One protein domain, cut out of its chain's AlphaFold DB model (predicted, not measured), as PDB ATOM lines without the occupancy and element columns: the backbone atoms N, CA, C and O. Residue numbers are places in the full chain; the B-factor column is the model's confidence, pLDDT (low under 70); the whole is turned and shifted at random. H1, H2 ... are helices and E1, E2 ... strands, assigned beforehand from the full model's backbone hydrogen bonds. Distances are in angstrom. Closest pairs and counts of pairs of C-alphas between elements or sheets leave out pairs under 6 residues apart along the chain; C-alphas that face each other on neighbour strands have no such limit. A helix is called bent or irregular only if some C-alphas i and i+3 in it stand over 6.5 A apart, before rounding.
ATOM      1  N   ILE A   2     168.390 276.947 233.492       58.28
ATOM      2  CA  ILE A   2     167.847 277.897 234.495       58.28
ATOM      3  C   ILE A   2     166.646 277.358 235.310       58.28
ATOM      4  O   ILE A   2     166.583 277.550 236.521       58.28
ATOM      5  N   ARG A   3     165.736 276.578 234.701       60.88
ATOM      6  CA  ARG A   3     164.567 275.996 235.403       60.88
ATOM      7  C   ARG A   3     164.903 274.985 236.514       60.88
ATOM      8  O   ARG A   3     164.068 274.774 237.386       60.88
ATOM      9  N   LYS A   4     166.085 274.352 236.497       58.78
ATOM     10  CA  LYS A   4     166.504 273.425 237.571       58.78
ATOM     11  C   LYS A   4     167.046 274.166 238.799       58.78
ATOM     12  O   LYS A   4     166.913 273.655 239.902       58.78
ATOM     13  N   PHE A   5     167.579 275.376 238.619       59.84
ATOM     14  CA  PHE A   5     168.138 276.183 239.707       59.84
ATOM     15  C   PHE A   5     167.042 276.768 240.614       59.84
ATOM     16  O   PHE A   5     167.155 276.718 241.830       59.84
ATOM     17  N   VAL A   6     165.918 277.198 240.029       64.19
ATOM     18  CA  VAL A   6     164.754 277.751 240.758       64.19
ATOM     19  C   VAL A   6     163.935 276.667 241.489       64.19
ATOM     20  O   VAL A   6     163.121 276.965 242.356       64.19
ATOM     21  N   ARG A   7     164.143 275.381 241.171       63.41
ATOM     22  CA  ARG A   7     163.380 274.239 241.718       63.41
ATOM     23  C   ARG A   7     164.229 273.322 242.608       63.41
ATOM     24  O   ARG A   7     163.853 272.179 242.861       63.41
ATOM     25  N   ASN A   8     165.369 273.803 243.097       62.19
ATOM     26  CA  ASN A   8     166.180 273.074 244.069       62.19
ATOM     27  C   ASN A   8     165.611 273.252 245.488       62.19
ATOM     28  O   ASN A   8     166.031 274.124 246.234       62.19
ATOM     29  N   ARG A   9     164.676 272.376 245.883       65.88
ATOM     30  CA  ARG A   9     164.140 272.302 247.263       65.88
ATOM     31  C   ARG A   9     165.029 271.523 248.241       65.88
ATOM     32  O   ARG A   9     164.691 271.400 249.410       65.88
ATOM     33  N   LYS A  10     166.170 270.994 247.781       65.38
ATOM     34  CA  LYS A  10     167.063 270.150 248.597       65.38
ATOM     35  C   LYS A  10     167.687 270.885 249.795       65.38
ATOM     36  O   LYS A  10     168.064 270.223 250.749       65.38
ATOM     37  N   GLY A  11     167.748 272.220 249.763       68.56
ATOM     38  CA  GLY A  11     168.153 273.047 250.909       68.56
ATOM     39  C   GLY A  11     166.990 273.645 251.707       68.56
ATOM     40  O   GLY A  11     167.211 274.124 252.811       68.56
ATOM     41  N   GLN A  12     165.758 273.602 251.188       76.69
ATOM     42  CA  GLN A  12     164.605 274.254 251.817       76.69
ATOM     43  C   GLN A  12     164.292 273.632 253.183       76.69
ATOM     44  O   GLN A  12     164.155 274.356 254.161       76.69
ATOM     45  N   GLY A  13     164.275 272.298 253.270       76.31
ATOM     46  CA  GLY A  13     164.039 271.610 254.542       76.31
ATOM     47  C   GLY A  13     165.141 271.866 255.575       76.31
ATOM     48  O   GLY A  13     164.848 272.033 256.752       76.31
ATOM     49  N   LEU A  14     166.405 271.964 255.145       81.62
ATOM     50  CA  LEU A  14     167.523 272.259 256.048       81.62
ATOM     51  C   LEU A  14     167.388 273.665 256.648       81.62
ATOM     52  O   LEU A  14     167.569 273.838 257.851       81.62
ATOM     53  N   VAL A  15     167.015 274.651 255.827       84.25
ATOM     54  CA  VAL A  15     166.791 276.030 256.285       84.25
ATOM     55  C   VAL A  15     165.558 276.128 257.184       84.25
ATOM     56  O   VAL A  15     165.617 276.819 258.192       84.25
ATOM     57  N   GLU A  16     164.467 275.423 256.873       86.12
ATOM     58  CA  GLU A  16     163.255 275.427 257.704       86.12
ATOM     59  C   GLU A  16     163.529 274.872 259.108       86.12
ATOM     60  O   GLU A  16     163.236 275.542 260.098       86.12
ATOM     61  N   TYR A  17     164.155 273.697 259.216       90.94
ATOM     62  CA  TYR A  17     164.489 273.133 260.528       90.94
ATOM     63  C   TYR A  17     165.536 273.971 261.271       90.94
ATOM     64  O   TYR A  17     165.400 274.172 262.476       90.94
ATOM     65  N   GLY A  18     166.539 274.511 260.570       87.19
ATOM     66  CA  GLY A  18     167.532 275.405 261.169       87.19
ATOM     67  C   GLY A  18     166.914 276.691 261.723       87.19
ATOM     68  O   GLY A  18     167.218 277.089 262.845       87.19
ATOM     69  N   LEU A  19     165.993 277.304 260.976       89.19
ATOM     70  CA  LEU A  19     165.291 278.514 261.400       89.19
ATOM     71  C   LEU A  19     164.379 278.249 262.604       89.19
ATOM     72  O   LEU A  19     164.338 279.062 263.524       89.19
ATOM     73  N   ILE A  20     163.689 277.105 262.631       91.94
ATOM     74  CA  ILE A  20     162.858 276.714 263.776       91.94
ATOM     75  C   ILE A  20     163.724 276.532 265.028       91.94
ATOM     76  O   ILE A  20     163.386 277.073 266.078       91.94
ATOM     77  N   ILE A  21     164.857 275.827 264.927       91.88
ATOM     78  CA  ILE A  21     165.768 275.619 266.063       91.88
ATOM     79  C   ILE A  21     166.308 276.959 266.579       91.88
ATOM     80  O   ILE A  21     166.285 277.200 267.786       91.88
ATOM     81  N   ALA A  22     166.731 277.854 265.682       89.88
ATOM     82  CA  ALA A  22     167.198 279.187 266.060       89.88
ATOM     83  C   ALA A  22     166.098 280.013 266.750       89.88
ATOM     84  O   ALA A  22     166.356 280.663 267.762       89.88
ATOM     85  N   GLY A  23     164.862 279.950 266.248       91.31
ATOM     86  CA  GLY A  23     163.717 280.635 266.846       91.31
ATOM     87  C   GLY A  23     163.381 280.123 268.249       91.31
ATOM     88  O   GLY A  23     163.201 280.922 269.167       91.31
ATOM     89  N   VAL A  24     163.355 278.801 268.444       94.56
ATOM     90  CA  VAL A  24     163.124 278.191 269.765       94.56
ATOM     91  C   VAL A  24     164.229 278.591 270.740       94.56
ATOM     92  O   VAL A  24     163.932 279.034 271.847       94.56
ATOM     93  N   ALA A  25     165.495 278.499 270.321       91.06
ATOM     94  CA  ALA A  25     166.630 278.881 271.154       91.06
ATOM     95  C   ALA A  25     166.550 280.352 271.594       91.06
ATOM     96  O   ALA A  25     166.739 280.649 272.772       91.06
ATOM     97  N   LEU A  26     166.204 281.258 270.674       88.19
ATOM     98  CA  LEU A  26     166.042 282.682 270.963       88.19
ATOM     99  C   LEU A  26     164.931 282.940 271.993       88.19
ATOM    100  O   LEU A  26     165.152 283.664 272.963       88.19
ATOM    101  N   ILE A  27     163.757 282.326 271.819       90.94
ATOM    102  CA  ILE A  27     162.630 282.492 272.749       90.94
ATOM    103  C   ILE A  27     162.987 281.944 274.134       90.94
ATOM    104  O   ILE A  27     162.744 282.613 275.138       90.94
ATOM    105  N   CYS A  28     163.596 280.756 274.204       91.75
ATOM    106  CA  CYS A  28     164.028 280.165 275.468       91.75
ATOM    107  C   CYS A  28     165.061 281.044 276.179       91.75
ATOM    108  O   CYS A  28     164.934 281.279 277.379       91.75
ATOM    109  N   ALA A  29     166.049 281.570 275.454       88.75
ATOM    110  CA  ALA A  29     167.073 282.427 276.037       88.75
ATOM    111  C   ALA A  29     166.485 283.749 276.564       88.75
ATOM    112  O   ALA A  29     166.818 284.170 277.672       88.75
ATOM    113  N   ALA A  30     165.555 284.365 275.824       87.44
ATOM    114  CA  ALA A  30     164.845 285.559 276.279       87.44
ATOM    115  C   ALA A  30     163.998 285.282 277.533       87.44
ATOM    116  O   ALA A  30     164.064 286.037 278.503       87.44
ATOM    117  N   ALA A  31     163.251 284.172 277.549       88.94
ATOM    118  CA  ALA A  31     162.421 283.782 278.686       88.94
ATOM    119  C   ALA A  31     163.256 283.526 279.949       88.94
ATOM    120  O   ALA A  31     162.928 284.042 281.018       88.94
ATOM    121  N   VAL A  32     164.359 282.781 279.822       90.31
ATOM    122  CA  VAL A  32     165.283 282.515 280.934       90.31
ATOM    123  C   VAL A  32     165.926 283.808 281.428       90.31
ATOM    124  O   VAL A  32     166.034 283.988 282.637       90.31
ATOM    125  N   SER A  33     166.294 284.732 280.537       88.88
ATOM    126  CA  SER A  33     166.912 285.994 280.954       88.88
ATOM    127  C   SER A  33     165.953 286.886 281.752       88.88
ATOM    128  O   SER A  33     166.297 287.390 282.822       88.88
ATOM    129  N   VAL A  34     164.708 287.031 281.286       88.38
ATOM    130  CA  VAL A  34     163.688 287.839 281.976       88.38
ATOM    131  C   VAL A  34     163.265 287.193 283.299       88.38
ATOM    132  O   VAL A  34     163.143 287.878 284.317       88.38
ATOM    133  N   PHE A  35     163.042 285.876 283.313       88.56
ATOM    134  CA  PHE A  35     162.591 285.174 284.517       88.56
ATOM    135  C   PHE A  35     163.712 284.997 285.552       88.56
ATOM    136  O   PHE A  35     163.458 285.061 286.756       88.56
ATOM    137  N   GLY A  36     164.955 284.825 285.097       88.38
ATOM    138  CA  GLY A  36     166.140 284.739 285.947       88.38
ATOM    139  C   GLY A  36     166.317 285.985 286.811       88.38
ATOM    140  O   GLY A  36     166.447 285.860 288.028       88.38
ATOM    141  N   HIS A  37     166.192 287.178 286.218       87.19
ATOM    142  CA  HIS A  37     166.229 288.439 286.967       87.19
ATOM    143  C   HIS A  37     165.142 288.493 288.050       87.19
ATOM    144  O   HIS A  37     165.450 288.744 289.210       87.19
ATOM    145  N   LYS A  38     163.889 288.159 287.710       89.00
ATOM    146  CA  LYS A  38     162.778 288.160 288.681       89.00
ATOM    147  C   LYS A  38     162.976 287.158 289.817       89.00
ATOM    148  O   LYS A  38     162.575 287.416 290.948       89.00
ATOM    149  N   THR A  39     163.585 286.014 289.518       90.62
ATOM    150  CA  THR A  39     163.914 285.004 290.528       90.62
ATOM    151  C   THR A  39     165.005 285.529 291.454       90.62
ATOM    152  O   THR A  39     164.879 285.425 292.669       90.62
ATOM    153  N   SER A  40     166.042 286.158 290.899       89.44
ATOM    154  CA  SER A  40     167.102 286.773 291.695       89.44
ATOM    155  C   SER A  40     166.577 287.897 292.587       89.44
ATOM    156  O   SER A  40     166.984 287.976 293.740       89.44
ATOM    157  N   ASP A  41     165.640 288.710 292.096       88.81
ATOM    158  CA  ASP A  41     165.005 289.769 292.887       88.81
ATOM    159  C   ASP A  41     164.184 289.191 294.039       88.81
ATOM    160  O   ASP A  41     164.221 289.713 295.150       88.81
ATOM    161  N   LEU A  42     163.470 288.084 293.801       90.81
ATOM    162  CA  LEU A  42     162.720 287.390 294.845       90.81
ATOM    163  C   LEU A  42     163.663 286.865 295.930       90.81
ATOM    164  O   LEU A  42     163.421 287.091 297.113       90.81
ATOM    165  N   ILE A  43     164.748 286.197 295.537       91.75
ATOM    166  CA  ILE A  43     165.747 285.682 296.482       91.75
ATOM    167  C   ILE A  43     166.417 286.840 297.230       91.75
ATOM    168  O   ILE A  43     166.568 286.760 298.446       91.75
ATOM    169  N   GLY A  44     166.739 287.936 296.539       91.12
ATOM    170  CA  GLY A  44     167.265 289.157 297.141       91.12
ATOM    171  C   GLY A  44     166.313 289.738 298.184       91.12
ATOM    172  O   GLY A  44     166.727 290.007 299.306       91.12
ATOM    173  N   ALA A  45     165.025 289.854 297.863       91.06
ATOM    174  CA  ALA A  45     164.007 290.336 298.793       91.06
ATOM    175  C   ALA A  45     163.842 289.422 300.017       91.06
ATOM    176  O   ALA A  45     163.610 289.904 301.122       91.06
ATOM    177  N   VAL A  46     163.981 288.104 299.855       91.44
ATOM    178  CA  VAL A  46     163.976 287.177 300.994       91.44
ATOM    179  C   VAL A  46     165.243 287.341 301.837       91.44
ATOM    180  O   VAL A  46     165.144 287.387 303.060       91.44
ATOM    181  N   ALA A  47     166.414 287.481 301.209       90.38
ATOM    182  CA  ALA A  47     167.689 287.663 301.901       90.38
ATOM    183  C   ALA A  47     167.745 288.969 302.714       90.38
ATOM    184  O   ALA A  47     168.369 289.000 303.771       90.38
ATOM    185  N   THR A  48     167.051 290.030 302.285       87.75
ATOM    186  CA  THR A  48     166.946 291.262 303.090       87.75
ATOM    187  C   THR A  48     166.052 291.099 304.318       87.75
ATOM    188  O   THR A  48     166.313 291.713 305.351       87.75
ATOM    189  N   VAL A  49     165.001 290.281 304.225       91.19
ATOM    190  CA  VAL A  49     164.073 290.013 305.338       91.19
ATOM    191  C   VAL A  49     164.656 288.997 306.324       91.19
ATOM    192  O   VAL A  49     164.382 289.081 307.522       91.19
ATOM    193  N   LEU A  50     165.465 288.054 305.840       90.81
ATOM    194  CA  LEU A  50     166.121 287.009 306.626       90.81
ATOM    195  C   LEU A  50     167.651 287.109 306.490       90.81
ATOM    196  O   LEU A  50     168.254 286.259 305.829       90.81
ATOM    197  N   PRO A  51     168.287 288.127 307.098       90.50
ATOM    198  CA  PRO A  51     169.728 288.312 306.989       90.50
ATOM    199  C   PRO A  51     170.501 287.196 307.701       90.50
ATOM    200  O   PRO A  51     170.073 286.656 308.726       90.50
ATOM    201  N   GLY A  52     171.677 286.885 307.162       89.00
ATOM    202  CA  GLY A  52     172.663 286.013 307.783       89.00
ATOM    203  C   GLY A  52     173.255 286.617 309.057       89.00
ATOM    204  O   GLY A  52     173.170 287.822 309.316       89.00
ATOM    205  N   ALA A  53     173.848 285.751 309.877       89.00
ATOM    206  CA  ALA A  53     174.341 286.104 311.206       89.00
ATOM    207  C   ALA A  53     175.614 286.966 311.174       89.00
ATOM    208  O   ALA A  53     175.879 287.690 312.135       89.00
ATOM    209  N   HIS A  54     176.391 286.901 310.088       89.12
ATOM    210  CA  HIS A  54     177.619 287.672 309.920       89.12
ATOM    211  C   HIS A  54     177.479 288.696 308.793       89.12
ATOM    212  O   HIS A  54     176.684 288.533 307.870       89.12
ATOM    213  N   GLY A  55     178.265 289.774 308.867       84.94
ATOM    214  CA  GLY A  55     178.237 290.844 307.863       84.94
ATOM    215  C   GLY A  55     178.556 290.348 306.452       84.94
ATOM    216  O   GLY A  55     177.926 290.793 305.497       84.94
ATOM    217  N   ASP A  56     179.461 289.376 306.344       85.69
ATOM    218  CA  ASP A  56     179.887 288.801 305.066       85.69
ATOM    219  C   ASP A  56     178.775 287.967 304.394       85.69
ATOM    220  O   ASP A  56     178.742 287.862 303.169       85.69
ATOM    221  N   ASP A  57     177.814 287.447 305.170       84.44
ATOM    222  CA  ASP A  57     176.667 286.671 304.667       84.44
ATOM    223  C   ASP A  57     175.603 287.568 304.004       84.44
ATOM    224  O   ASP A  57     174.747 287.089 303.262       84.44
ATOM    225  N   ASN A  58     175.654 288.875 304.277       86.56
ATOM    226  CA  ASN A  58     174.684 289.873 303.820       86.56
ATOM    227  C   ASN A  58     175.209 290.696 302.635       86.56
ATOM    228  O   ASN A  58     174.752 291.817 302.390       86.56
ATOM    229  N   GLY A  59     176.193 290.156 301.914       84.19
ATOM    230  CA  GLY A  59     176.705 290.759 300.691       84.19
ATOM    231  C   GLY A  59     175.626 290.883 299.599       84.19
ATOM    232  O   GLY A  59     174.642 290.139 299.602       84.19
ATOM    233  N   PRO A  60     175.793 291.805 298.633       81.69
ATOM    234  CA  PRO A  60     174.864 291.937 297.516       81.69
ATOM    235  C   PRO A  60     174.746 290.636 296.712       81.69
ATOM    236  O   PRO A  60     175.740 290.122 296.192       81.69
ATOM    237  N   ILE A  61     173.520 290.134 296.543       85.38
ATOM    238  CA  ILE A  61     173.250 289.030 295.619       85.38
ATOM    239  C   ILE A  61     173.318 289.579 294.196       85.38
ATOM    240  O   ILE A  61     172.437 290.317 293.754       85.38
ATOM    241  N   THR A  62     174.380 289.216 293.481       82.25
ATOM    242  CA  THR A  62     174.573 289.601 292.082       82.25
ATOM    243  C   THR A  62     174.058 288.494 291.172       82.25
ATOM    244  O   THR A  62     174.519 287.356 291.244       82.25
ATOM    245  N   SER A  63     173.104 288.828 290.302       84.50
ATOM    246  CA  SER A  63     172.629 287.917 289.262       84.50
ATOM    247  C   SER A  63     173.478 288.064 288.011       84.50
ATOM    248  O   SER A  63     173.601 289.165 287.472       84.50
ATOM    249  N   GLY A  64     174.024 286.954 287.516       85.81
ATOM    250  CA  GLY A  64     174.593 286.929 286.175       85.81
ATOM    251  C   GLY A  64     173.494 286.972 285.109       85.81
ATOM    252  O   GLY A  64     172.416 286.406 285.300       85.81
ATOM    253  N   LYS A  65     173.757 287.610 283.962       84.25
ATOM    254  CA  LYS A  65     172.774 287.762 282.868       84.25
ATOM    255  C   LYS A  65     173.226 287.079 281.572       84.25
ATOM    256  O   LYS A  65     174.214 287.450 280.959       84.25
ATOM    257  N   LEU A  66     172.485 286.076 281.099       85.25
ATOM    258  CA  LEU A  66     172.828 285.408 279.829       85.25
ATOM    259  C   LEU A  66     172.573 286.312 278.614       85.25
ATOM    260  O   LEU A  66     173.292 286.250 277.622       85.25
ATOM    261  N   ILE A  67     171.542 287.148 278.697       88.00
ATOM    262  CA  ILE A  67     171.204 288.167 277.703       88.00
ATOM    263  C   ILE A  67     170.888 289.450 278.452       88.00
ATOM    264  O   ILE A  67     170.264 289.413 279.512       88.00
ATOM    265  N   GLU A  68     171.279 290.595 277.911       89.06
ATOM    266  CA  GLU A  68     171.044 291.858 278.567       89.06
ATOM    267  C   GLU A  68     169.559 292.173 278.638       89.06
ATOM    268  O   GLU A  68     168.842 292.201 277.638       89.06
ATOM    269  N   THR A  69     169.106 292.385 279.864       90.81
ATOM    270  CA  THR A  69     167.783 292.886 280.190       90.81
ATOM    271  C   THR A  69     167.895 294.305 280.721       90.81
ATOM    272  O   THR A  69     168.930 294.681 281.285       90.81
ATOM    273  N   THR A  70     166.829 295.068 280.521       90.62
ATOM    274  CA  THR A  70     166.631 296.407 281.067       90.62
ATOM    275  C   THR A  70     165.235 296.499 281.672       90.62
ATOM    276  O   THR A  70     164.385 295.629 281.453       90.62
ATOM    277  N   THR A  71     165.004 297.532 282.464       91.19
ATOM    278  CA  THR A  71     163.680 297.855 282.981       91.19
ATOM    279  C   THR A  71     163.048 298.893 282.064       91.19
ATOM    280  O   THR A  71     163.637 299.948 281.836       91.19
ATOM    281  N   ASP A  72     161.843 298.624 281.569       88.38
ATOM    282  CA  ASP A  72     161.065 299.634 280.857       88.38
ATOM    283  C   ASP A  72     160.748 300.791 281.814       88.38
ATOM    284  O   ASP A  72     160.114 300.604 282.858       88.38
ATOM    285  N   GLY A  73     161.160 302.002 281.442       85.50
ATOM    286  CA  GLY A  73     160.937 303.211 282.233       85.50
ATOM    287  C   GLY A  73     159.460 303.583 282.404       85.50
ATOM    288  O   GLY A  73     159.151 304.401 283.267       85.50
ATOM    289  N   THR A  74     158.552 302.995 281.614       90.12
ATOM    290  CA  THR A  74     157.109 303.268 281.696       90.12
ATOM    291  C   THR A  74     156.363 302.220 282.521       90.12
ATOM    292  O   THR A  74     155.636 302.567 283.450       90.12
ATOM    293  N   SER A  75     156.512 300.936 282.187       87.69
ATOM    294  CA  SER A  75     155.785 299.835 282.835       87.69
ATOM    295  C   SER A  75     156.516 299.215 284.026       87.69
ATOM    296  O   SER A  75     155.910 298.448 284.775       87.69
ATOM    297  N   GLY A  76     157.813 299.492 284.199       85.12
ATOM    298  CA  GLY A  76     158.658 298.802 285.176       85.12
ATOM    299  C   GLY A  76     158.876 297.319 284.854       85.12
ATOM    300  O   GLY A  76     159.407 296.575 285.681       85.12
ATOM    301  N   ALA A  77     158.432 296.849 283.683       87.81
ATOM    302  CA  ALA A  77     158.630 295.474 283.259       87.81
ATOM    303  C   ALA A  77     160.104 295.224 282.926       87.81
ATOM    304  O   ALA A  77     160.807 296.102 282.431       87.81
ATOM    305  N   ILE A  78     160.559 293.997 283.179       90.44
ATOM    306  CA  ILE A  78     161.875 293.553 282.725       90.44
ATOM    307  C   ILE A  78     161.739 293.108 281.274       90.44
ATOM    308  O   ILE A  78     160.969 292.190 280.979       90.44
ATOM    309  N   GLU A  79     162.497 293.745 280.392       90.44
ATOM    310  CA  GLU A  79     162.518 293.496 278.955       90.44
ATOM    311  C   GLU A  79     163.946 293.294 278.437       90.44
ATOM    312  O   GLU A  79     164.920 293.398 279.182       90.44
ATOM    313  N   LEU A  80     164.082 292.957 277.153       89.69
ATOM    314  CA  LEU A  80     165.386 292.812 276.505       89.69
ATOM    315  C   LEU A  80     166.035 294.190 276.315       89.69
ATOM    316  O   LEU A  80     165.474 295.061 275.657       89.69
ATOM    317  N   GLY A  81     167.250 294.363 276.834       89.38
ATOM    318  CA  GLY A  81     168.045 295.584 276.717       89.38
ATOM    319  C   GLY A  81     168.710 295.699 275.351       89.38
ATOM    320  O   GLY A  81     169.924 295.571 275.238       89.38
ATOM    321  N   VAL A  82     167.927 295.913 274.290       88.38
ATOM    322  CA  VAL A  82     168.430 295.938 272.901       88.38
ATOM    323  C   VAL A  82     169.525 296.996 272.699       88.38
ATOM    324  O   VAL A  82     170.485 296.759 271.963       88.38
ATOM    325  N   SER A  83     169.436 298.139 273.383       89.94
ATOM    326  CA  SER A  83     170.482 299.172 273.386       89.94
ATOM    327  C   SER A  83     171.810 298.648 273.928       89.94
ATOM    328  O   SER A  83     172.852 298.857 273.315       89.94
ATOM    329  N   ASP A  84     171.769 297.915 275.034       88.19
ATOM    330  CA  ASP A  84     172.960 297.413 275.720       88.19
ATOM    331  C   ASP A  84     173.576 296.257 274.928       88.19
ATOM    332  O   ASP A  84     174.788 296.200 274.730       88.19
ATOM    333  N   ILE A  85     172.722 295.384 274.382       87.81
ATOM    334  CA  ILE A  85     173.102 294.293 273.476       87.81
ATOM    335  C   ILE A  85     173.868 294.835 272.266       87.81
ATOM    336  O   ILE A  85     174.888 294.267 271.872       87.81
ATOM    337  N   THR A  86     173.354 295.903 271.650       89.31
ATOM    338  CA  THR A  86     173.957 296.490 270.447       89.31
ATOM    339  C   THR A  86     175.212 297.289 270.764       89.31
ATOM    340  O   THR A  86     176.189 297.175 270.027       89.31
ATOM    341  N   ALA A  87     175.235 298.031 271.872       88.62
ATOM    342  CA  ALA A  87     176.415 298.767 272.318       88.62
ATOM    343  C   ALA A  87     177.585 297.843 272.693       88.62
ATOM    344  O   ALA A  87     178.739 298.188 272.461       88.62
ATOM    345  N   ALA A  88     177.292 296.659 273.239       84.06
ATOM    346  CA  ALA A  88     178.297 295.675 273.631       84.06
ATOM    347  C   ALA A  88     178.624 294.652 272.522       84.06
ATOM    348  O   ALA A  88     179.302 293.651 272.779       84.06
ATOM    349  N   ALA A  89     178.141 294.855 271.292       84.19
ATOM    350  CA  ALA A  89     178.468 293.985 270.164       84.19
ATOM    351  C   ALA A  89     179.991 293.928 269.923       84.19
ATOM    352  O   ALA A  89     180.683 294.936 270.039       84.19
ATOM    353  N   GLY A  90     180.515 292.738 269.613       81.44
ATOM    354  CA  GLY A  90     181.957 292.513 269.425       81.44
ATOM    355  C   GLY A  90     182.779 292.464 270.723       81.44
ATOM    356  O   GLY A  90     184.004 292.435 270.674       81.44
ATOM    357  N   THR A  91     182.133 292.456 271.895       84.38
ATOM    358  CA  THR A  91     182.810 292.318 273.197       84.38
ATOM    359  C   THR A  91     182.513 290.969 273.854       84.38
ATOM    360  O   THR A  91     181.585 290.250 273.467       84.38
ATOM    361  N   ALA A  92     183.278 290.621 274.892       87.44
ATOM    362  CA  ALA A  92     183.086 289.411 275.690       87.44
ATOM    363  C   ALA A  92     181.892 289.535 276.663       87.44
ATOM    364  O   ALA A  92     182.036 289.504 277.889       87.44
ATOM    365  N   ARG A  93     180.691 289.703 276.093       87.81
ATOM    366  CA  ARG A  93     179.439 289.980 276.815       87.81
ATOM    367  C   ARG A  93     179.110 288.930 277.857       87.81
ATOM    368  O   ARG A  93     178.894 289.271 279.009       87.81
ATOM    369  N   LEU A  94     179.112 287.655 277.472       85.56
ATOM    370  CA  LEU A  94     178.763 286.582 278.400       85.56
ATOM    371  C   LEU A  94     179.696 286.532 279.600       85.56
ATOM    372  O   LEU A  94     179.213 286.494 280.725       85.56
ATOM    373  N   GLY A  95     181.010 286.568 279.371       87.94
ATOM    374  CA  GLY A  95     181.973 286.527 280.464       87.94
ATOM    375  C   GLY A  95     181.859 287.731 281.392       87.94
ATOM    376  O   GLY A  95     181.896 287.568 282.608       87.94
ATOM    377  N   THR A  96     181.609 288.915 280.831       87.12
ATOM    378  CA  THR A  96     181.331 290.128 281.613       87.12
ATOM    379  C   THR A  96     180.057 289.960 282.439       87.12
ATOM    380  O   THR A  96     180.033 290.240 283.633       87.12
ATOM    381  N   ASN A  97     178.998 289.444 281.822       86.12
ATOM    382  CA  ASN A  97     177.696 289.316 282.449       86.12
ATOM    383  C   ASN A  97     177.617 288.219 283.516       86.12
ATOM    384  O   ASN A  97     176.734 288.287 284.366       86.12
ATOM    385  N   VAL A  98     178.472 287.195 283.455       86.88
ATOM    386  CA  VAL A  98     178.554 286.134 284.476       86.88
ATOM    387  C   VAL A  98     179.664 286.381 285.504       86.88
ATOM    388  O   VAL A  98     179.864 285.547 286.381       86.88
ATOM    389  N   GLY A  99     180.356 287.524 285.424       84.94
ATOM    390  CA  GLY A  99     181.345 287.947 286.416       84.94
ATOM    391  C   GLY A  99     182.674 287.193 286.350       84.94
ATOM    392  O   GLY A  99     183.278 286.941 287.387       84.94
TER     393      GLY A  99
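Overview. This is residues 2 to 99 of the 114 residues of an uncharacterized protein of Blastopirellula marina (UniProt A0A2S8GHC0). One very long helix, H2, makes the length of the whole; its residues 9 to 28 stick out as a free arm with the short H1 beyond them, while the rest of the printed part folds back along its other half. On that return, residues 59 to 68 lead from the short H3 to a small hairpin of strands, E1 and E2, which packs on residues 30 to 38 of H2, and two short helices, H4 and H5, follow it. The 98 printed residues hold five named helices and two named strands, in the order H1, H2, H3, E1, E2, H4, H5; the sheet is E1 - E2, antiparallel, and the class is mostly helix. The whole is extended, a rod spanning 76 by 30 by 24 A, with a radius of gyration of the C-alphas of 20.8 A.

Along the chain. H1 is residues 2 to 5, with C-alpha 2 at (167.847, 277.897, 234.495). H2 is residues 9 to 49 and measures 60.7 A from C-alpha 9 at (164.140, 272.302, 247.263) to C-alpha 49 at (164.073, 290.013, 305.338). It is irregular, but only just: C-alphas 10 and 13 are 6.8 A apart. H3 is residues 55 to 58. E1, residues 69 to 71, is 7.0 A long and E2, residues 78 to 80, is 7.2 A long. H4, residues 82 to 87, is 8.5 A long. H5 is residues 93 to 97, with C-alpha 97 at (177.696, 289.316, 282.449).

Arrangement. H1 and H2 are apart. H2 and H3 are close but not clearly touching; their closest C-alphas, those of Ala 47 and Asn 58, are 7.6 A apart. The closest C-alphas of H2 and E2 are those of Val 34 and Ile 78, 6.0 A apart; for H2 and E1 they are those of Val 34 and Thr 69, 6.7 A apart. E1 and E2 form a hairpin, antiparallel at 135 degrees, with N 70 and O 79 within hydrogen-bond range at 2.9 A, and N 79 and O 70 also at 2.9 A. H2 is apart from H4 and from H5. H4 and H5 are only just apart, their closest C-alphas at 8.4 A. In H4 and H5 every O i to N i+4 pair is within hydrogen-bond range, in H2 35 of 37, and H1 and H3 are too short for such a pair.

Size, cuts and confidence. The two C-alphas farthest apart are those of Ile 2 and Ala 53, at 77.4 A. Residues 2 to 28 stand free, of which 2 to 5 belong to H1 and 9 to 28 to H2; without them the body spans 42 by 29 by 20 A. The printed part has no cut, and no link is long. The mean pLDDT of the printed part is 85.3; residues 2 to 11 are under 70.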